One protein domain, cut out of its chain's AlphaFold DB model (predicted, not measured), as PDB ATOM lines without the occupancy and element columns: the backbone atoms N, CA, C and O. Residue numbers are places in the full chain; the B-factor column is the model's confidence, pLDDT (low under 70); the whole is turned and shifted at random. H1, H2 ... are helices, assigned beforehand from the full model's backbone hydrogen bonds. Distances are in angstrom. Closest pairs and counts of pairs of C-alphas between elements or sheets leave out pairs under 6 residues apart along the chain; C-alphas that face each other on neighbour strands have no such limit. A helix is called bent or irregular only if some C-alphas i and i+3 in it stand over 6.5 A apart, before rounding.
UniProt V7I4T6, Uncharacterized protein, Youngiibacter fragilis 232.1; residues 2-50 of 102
ATOM      1  N   TYR A   2     -95.942 -51.594 125.532       43.34
ATOM      2  CA  TYR A   2     -96.751 -51.322 124.323       43.34
ATOM      3  C   TYR A   2     -97.872 -52.327 123.987       43.34
ATOM      4  O   TYR A   2     -98.930 -51.918 123.532       43.34
ATOM      5  N   ILE A   3     -97.687 -53.631 124.229       46.81
ATOM      6  CA  ILE A   3     -98.730 -54.635 123.918       46.81
ATOM      7  C   ILE A   3     -99.963 -54.466 124.819       46.81
ATOM      8  O   ILE A   3    -101.084 -54.625 124.355       46.81
ATOM      9  N   LEU A   4     -99.764 -54.102 126.089       48.97
ATOM     10  CA  LEU A   4    -100.865 -53.834 127.019       48.97
ATOM     11  C   LEU A   4    -101.693 -52.624 126.578       48.97
ATOM     12  O   LEU A   4    -102.910 -52.669 126.688       48.97
ATOM     13  N   ASP A   5    -101.039 -51.600 126.028       53.12
ATOM     14  CA  ASP A   5    -101.696 -50.367 125.590       53.12
ATOM     15  C   ASP A   5    -102.599 -50.582 124.360       53.12
ATOM     16  O   ASP A   5    -103.711 -50.059 124.289       53.12
ATOM     17  N   VAL A   6    -102.175 -51.446 123.428       58.97
ATOM     18  CA  VAL A   6    -103.006 -51.874 122.287       58.97
ATOM     19  C   VAL A   6    -104.214 -52.686 122.754       58.97
ATOM     20  O   VAL A   6    -105.311 -52.500 122.237       58.97
ATOM     21  N   VAL A   7    -104.041 -53.559 123.753       61.78
ATOM     22  CA  VAL A   7    -105.142 -54.360 124.315       61.78
ATOM     23  C   VAL A   7    -106.172 -53.477 125.023       61.78
ATOM     24  O   VAL A   7    -107.362 -53.782 124.969       61.78
ATOM     25  N   THR A   8    -105.750 -52.374 125.646       64.94
ATOM     26  CA  THR A   8    -106.659 -51.438 126.324       64.94
ATOM     27  C   THR A   8    -107.333 -50.442 125.383       64.94
ATOM     28  O   THR A   8    -108.415 -49.962 125.705       64.94
ATOM     29  N   HIS A   9    -106.749 -50.163 124.213       75.00
ATOM     30  CA  HIS A   9    -107.226 -49.139 123.274       75.00
ATOM     31  C   HIS A   9    -107.536 -49.703 121.873       75.00
ATOM     32  O   HIS A   9    -107.240 -49.082 120.850       75.00
ATOM     33  N   GLN A  10    -108.146 -50.890 121.814       77.56
ATOM     34  CA  GLN A  10    -108.443 -51.594 120.555       77.56
ATOM     35  C   GLN A  10    -109.364 -50.802 119.620       77.56
ATOM     36  O   GLN A  10    -109.190 -50.845 118.405       77.56
ATOM     37  N   GLU A  11    -110.294 -50.027 120.170       77.19
ATOM     38  CA  GLU A  11    -111.175 -49.172 119.372       77.19
ATOM     39  C   GLU A  11    -110.378 -48.089 118.621       77.19
ATOM     40  O   GLU A  11    -110.602 -47.850 117.439       77.19
ATOM     41  N   ILE A  12    -109.384 -47.490 119.281       75.94
ATOM     42  CA  ILE A  12    -108.581 -46.391 118.727       75.94
ATOM     43  C   ILE A  12    -107.614 -46.903 117.656       75.94
ATOM     44  O   ILE A  12    -107.434 -46.261 116.624       75.94
ATOM     45  N   TYR A  13    -106.977 -48.053 117.897       73.69
ATOM     46  CA  TYR A  13    -105.920 -48.565 117.021       73.69
ATOM     47  C   TYR A  13    -106.407 -49.534 115.944       73.69
ATOM     48  O   TYR A  13    -105.808 -49.595 114.872       73.69
ATOM     49  N   ALA A  14    -107.461 -50.301 116.219       76.25
ATOM     50  CA  ALA A  14    -107.966 -51.336 115.323       76.25
ATOM     51  C   ALA A  14    -109.410 -51.087 114.859       76.25
ATOM     52  O   ALA A  14    -109.856 -51.767 113.937       76.25
ATOM     53  N   GLY A  15    -110.134 -50.121 115.443       80.81
ATOM     54  CA  GLY A  15    -111.514 -49.811 115.047       80.81
ATOM     55  C   GLY A  15    -112.497 -50.952 115.315       80.81
ATOM     56  O   GLY A  15    -113.514 -51.056 114.632       80.81
ATOM     57  N   ILE A  16    -112.172 -51.836 116.261       80.38
ATOM     58  CA  ILE A  16    -112.982 -53.001 116.623       80.38
ATOM     59  C   ILE A  16    -113.545 -52.853 118.031       80.38
ATOM     60  O   ILE A  16    -112.963 -52.169 118.878       80.38
ATOM     61  N   GLU A  17    -114.648 -53.553 118.296       82.94
ATOM     62  CA  GLU A  17    -115.105 -53.745 119.668       82.94
ATOM     63  C   GLU A  17    -114.005 -54.437 120.494       82.94
ATOM     64  O   GLU A  17    -113.354 -55.357 119.986       82.94
ATOM     65  N   PRO A  18    -113.777 -54.015 121.753       82.94
ATOM     66  CA  PRO A  18    -112.698 -54.557 122.569       82.94
ATOM     67  C   PRO A  18    -112.809 -56.074 122.734       82.94
ATOM     68  O   PRO A  18    -113.766 -56.591 123.313       82.94
ATOM     69  N   LEU A  19    -111.794 -56.795 122.266       82.88
ATOM     70  CA  LEU A  19    -111.689 -58.234 122.446       82.88
ATOM     71  C   LEU A  19    -111.014 -58.561 123.777       82.88
ATOM     72  O   LEU A  19    -110.046 -57.916 124.189       82.88
ATOM     73  N   GLY A  20    -111.499 -59.618 124.428       81.56
ATOM     74  CA  GLY A  20    -110.843 -60.183 125.601       81.56
ATOM     75  C   GLY A  20    -109.455 -60.726 125.258       81.56
ATOM     76  O   GLY A  20    -109.225 -61.251 124.167       81.56
ATOM     77  N   ILE A  21    -108.528 -60.640 126.213       76.94
ATOM     78  CA  ILE A  21    -107.146 -61.095 126.018       76.94
ATOM     79  C   ILE A  21    -107.059 -62.585 125.646       76.94
ATOM     80  O   ILE A  21    -106.212 -62.968 124.844       76.94
ATOM     81  N   ASP A  22    -107.980 -63.409 126.149       78.50
ATOM     82  CA  ASP A  22    -108.064 -64.834 125.817       78.50
ATOM     83  C   ASP A  22    -108.362 -65.055 124.329       78.50
ATOM     84  O   ASP A  22    -107.796 -65.945 123.699       78.50
ATOM     85  N   VAL A  23    -109.202 -64.202 123.732       81.00
ATOM     86  CA  VAL A  23    -109.505 -64.245 122.295       81.00
ATOM     87  C   VAL A  23    -108.262 -63.891 121.485       81.00
ATOM     88  O   VAL A  23    -107.952 -64.579 120.515       81.00
ATOM     89  N   LEU A  24    -107.509 -62.872 121.910       77.75
ATOM     90  CA  LEU A  24    -106.259 -62.484 121.253       77.75
ATOM     91  C   LEU A  24    -105.225 -63.616 121.294       77.75
ATOM     92  O   LEU A  24    -104.575 -63.876 120.284       77.75
ATOM     93  N   TYR A  25    -105.106 -64.324 122.423       75.31
ATOM     94  CA  TYR A  25    -104.229 -65.492 122.527       75.31
ATOM     95  C   TYR A  25    -104.704 -66.663 121.660       75.31
ATOM     96  O   TYR A  25    -103.885 -67.248 120.957       75.31
ATOM     97  N   ASN A  26    -106.006 -66.959 121.626       79.19
ATOM     98  CA  ASN A  26    -106.559 -68.030 120.784       79.19
ATOM     99  C   ASN A  26    -106.334 -67.779 119.284       79.19
ATOM    100  O   ASN A  26    -106.158 -68.713 118.502       79.19
ATOM    101  N   VAL A  27    -106.324 -66.512 118.862       82.88
ATOM    102  CA  VAL A  27    -106.048 -66.142 117.469       82.88
ATOM    103  C   VAL A  27    -104.611 -66.483 117.066       82.88
ATOM    104  O   VAL A  27    -104.381 -66.794 115.897       82.88
ATOM    105  N   LEU A  28    -103.647 -66.495 117.996       78.94
ATOM    106  CA  LEU A  28    -102.249 -66.800 117.674       78.94
ATOM    107  C   LEU A  28    -102.081 -68.200 117.073       78.94
ATOM    108  O   LEU A  28    -101.326 -68.350 116.113       78.94
ATOM    109  N   ASP A  29    -102.823 -69.194 117.561       82.06
ATOM    110  CA  ASP A  29    -102.774 -70.560 117.024       82.06
ATOM    111  C   ASP A  29    -103.319 -70.618 115.592       82.06
ATOM    112  O   ASP A  29    -102.746 -71.257 114.706       82.06
ATOM    113  N   VAL A  30    -104.399 -69.880 115.324       86.88
ATOM    114  CA  VAL A  30    -104.978 -69.767 113.980       86.88
ATOM    115  C   VAL A  30    -104.006 -69.064 113.031       86.88
ATOM    116  O   VAL A  30    -103.811 -69.519 111.900       86.88
ATOM    117  N   LEU A  31    -103.360 -67.985 113.483       81.44
ATOM    118  CA  LEU A  31    -102.342 -67.272 112.709       81.44
ATOM    119  C   LEU A  31    -101.135 -68.169 112.420       81.44
ATOM    120  O   LEU A  31    -100.645 -68.176 111.291       81.44
ATOM    121  N   ALA A  32    -100.696 -68.970 113.394       81.44
ATOM    122  CA  ALA A  32     -99.613 -69.930 113.214       81.44
ATOM    123  C   ALA A  32     -99.964 -70.981 112.150       81.44
ATOM    124  O   ALA A  32     -99.176 -71.214 111.232       81.44
ATOM    125  N   LEU A  33    -101.178 -71.542 112.200       88.50
ATOM    126  CA  LEU A  33    -101.674 -72.500 111.202       88.50
ATOM    127  C   LEU A  33    -101.808 -71.896 109.797       88.50
ATOM    128  O   LEU A  33    -101.715 -72.610 108.798       88.50
ATOM    129  N   LYS A  34    -102.060 -70.587 109.698       86.06
ATOM    130  CA  LYS A  34    -102.267 -69.879 108.425       86.06
ATOM    131  C   LYS A  34    -101.050 -69.093 107.951       86.06
ATOM    132  O   LYS A  34    -101.146 -68.447 106.906       86.06
ATOM    133  N   LYS A  35     -99.916 -69.187 108.649       81.06
ATOM    134  CA  LYS A  35     -98.698 -68.401 108.410       81.06
ATOM    135  C   LYS A  35     -98.347 -68.270 106.928       81.06
ATOM    136  O   LYS A  35     -98.296 -67.160 106.410       81.06
ATOM    137  N   ASP A  36     -98.175 -69.386 106.225       81.88
ATOM    138  CA  ASP A  36     -97.744 -69.362 104.819       81.88
ATOM    139  C   ASP A  36     -98.786 -68.730 103.891       81.88
ATOM    140  O   ASP A  36     -98.446 -68.099 102.893       81.88
ATOM    141  N   SER A  37    -100.072 -68.896 104.213       84.00
ATOM    142  CA  SER A  37    -101.163 -68.282 103.458       84.00
ATOM    143  C   SER A  37    -101.207 -66.773 103.666       84.00
ATOM    144  O   SER A  37    -101.471 -66.044 102.715       84.00
ATOM    145  N   ILE A  38    -100.948 -66.313 104.892       81.81
ATOM    146  CA  ILE A  38    -100.887 -64.890 105.238       81.81
ATOM    147  C   ILE A  38     -99.693 -64.243 104.536       81.81
ATOM    148  O   ILE A  38     -99.863 -63.221 103.881       81.81
ATOM    149  N   ILE A  39     -98.516 -64.874 104.596       80.88
ATOM    150  CA  ILE A  39     -97.304 -64.381 103.926       80.88
ATOM    151  C   ILE A  39     -97.537 -64.241 102.419       80.88
ATOM    152  O   ILE A  39     -97.245 -63.192 101.853       80.88
ATOM    153  N   ARG A  40     -98.110 -65.263 101.768       80.62
ATOM    154  CA  ARG A  40     -98.439 -65.197 100.333       80.62
ATOM    155  C   ARG A  40     -99.428 -64.080 100.020       80.62
ATOM    156  O   ARG A  40     -99.206 -63.313  99.094       80.62
ATOM    157  N   HIS A  41    -100.485 -63.953 100.817       85.38
ATOM    158  CA  HIS A  41    -101.474 -62.901 100.612       85.38
ATOM    159  C   HIS A  41    -100.871 -61.495 100.739       85.38
ATOM    160  O   HIS A  41    -101.185 -60.624  99.934       85.38
ATOM    161  N   LEU A  42     -99.997 -61.281 101.726       79.56
ATOM    162  CA  LEU A  42     -99.298 -60.011 101.911       79.56
ATOM    163  C   LEU A  42     -98.343 -59.726 100.752       79.56
ATOM    164  O   LEU A  42     -98.335 -58.607 100.247       79.56
ATOM    165  N   ALA A  43     -97.601 -60.732 100.282       75.38
ATOM    166  CA  ALA A  43     -96.736 -60.592  99.113       75.38
ATOM    167  C   ALA A  43     -97.533 -60.134  97.879       75.38
ATOM    168  O   ALA A  43     -97.198 -59.105  97.290       75.38
ATOM    169  N   ASP A  44     -98.639 -60.817  97.568       81.06
ATOM    170  CA  ASP A  44     -99.525 -60.461  96.452       81.06
ATOM    171  C   ASP A  44    -100.152 -59.068  96.636       81.06
ATOM    172  O   ASP A  44    -100.359 -58.323  95.674       81.06
ATOM    173  N   PHE A  45    -100.515 -58.713  97.873       83.69
ATOM    174  CA  PHE A  45    -101.083 -57.408  98.194       83.69
ATOM    175  C   PHE A  45    -100.071 -56.293  97.934       83.69
ATOM    176  O   PHE A  45    -100.409 -55.313  97.273       83.69
ATOM    177  N   PHE A  46     -98.834 -56.449  98.409       75.06
ATOM    178  CA  PHE A  46     -97.787 -55.459  98.194       75.06
ATOM    179  C   PHE A  46     -97.403 -55.352  96.723       75.06
ATOM    180  O   PHE A  46     -97.275 -54.236  96.231       75.06
ATOM    181  N   GLU A  47     -97.311 -56.465  95.997       75.25
ATOM    182  CA  GLU A  47     -97.060 -56.446  94.550       75.25
ATOM    183  C   GLU A  47     -98.120 -55.622  93.801       75.25
ATOM    184  O   GLU A  47     -97.796 -54.836  92.919       75.25
ATOM    185  N   LYS A  48     -99.393 -55.728  94.201       81.25
ATOM    186  CA  LYS A  48    -100.496 -54.980  93.572       81.25
ATOM    187  C   LYS A  48    -100.611 -53.527  94.022       81.25
ATOM    188  O   LYS A  48    -101.277 -52.738  93.351       81.25
ATOM    189  N   LYS A  49    -100.097 -53.190  95.207       80.31
ATOM    190  CA  LYS A  49    -100.307 -51.885  95.860       80.31
ATOM    191  C   LYS A  49     -99.067 -51.007  95.893       80.31
ATOM    192  O   LYS A  49     -99.157 -49.877  96.364       80.31
ATOM    193  N   THR A  50     -97.938 -51.501  95.404       70.81
ATOM    194  CA  THR A  50     -96.679 -50.764  95.380       70.81
ATOM    195  C   THR A  50     -96.048 -50.874  93.997       70.81
ATOM    196  O   THR A  50     -96.079 -51.939  93.390       70.81
TER     197      THR A  50
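What this domain is: This is residues 2 to 50 of the 102 residues of an uncharacterized protein of Youngiibacter fragilis 232.1 (UniProt V7I4T6). The model is an open arch made mostly by one long bent helix, H3, whose two arms meet in a corner: H3a makes the top of the arch and H3b one leg. The two short helices H1 and H2 and the loop of residues 15 to 20 make the other leg, and the space between the legs is empty. The printed part has 49 residues with three named helices, H1, H2 and H3 in that order, and no named strand; the class is all helix. The whole is loose, with a radius of gyration of the C-alphas of 13.7 A, and spans 33 by 25 by 19 A.

Where its parts are: H1 runs from Tyr 2 to Thr 8, starting at C-alpha 2 at (-96.751, -51.322, 124.323), and is 10.1 A long from first to last C-alpha. H2 holds residues 10 to 14 and is 5.3 A long. H3, residues 21 to 49, was assigned as one helix by its hydrogen bonds but is bent: C-alphas 33 and 36 are 8.1 A apart. Its arm H3a holds residues 21 to 33, is 19.5 A long and begins at C-alpha 21 at (-107.146, -61.095, 126.018). Its arm H3b holds residues 36 to 49, is 19.8 A long and ends at C-alpha 49 at (-100.307, -51.885, 95.860). Residues 34 and 35 belong to neither arm.

How they stand to each other: H1 and H2 are close but not clearly touching; their closest C-alphas, those of Val 6 and Tyr 13, are 6.9 A apart. H1 and H3a are close but not clearly touching, with the C-alphas of Val 7 and Ile 21 closest at 7.2 A. They run opposite ways at a steep tilt of 61 degrees. H2 and H3a are apart. H3a and H3b stand about perpendicular, at 87 degrees, and their closest C-alphas, those of Leu 31 and Ile 38, are 8.0 A apart. H3b is apart from both H1 and H2. In H1, H2 and H3b every O i to N i+4 pair is within hydrogen-bond range; in H3a 6 of 9 are.

The domain as a whole: The two C-alphas farthest apart, those of Asp 22 and Thr 50, are 35.4 A from each other. Residues 25 to 50 stand free, of which 25 to 49 belong to H3. The printed part has no cut. The link from H1 to H2 is tight, with 1 residue, and the link from H2 to H3 is short, with 6 residues. The mean pLDDT of the printed part is 76.3, and residues 2 to 8 are under 70.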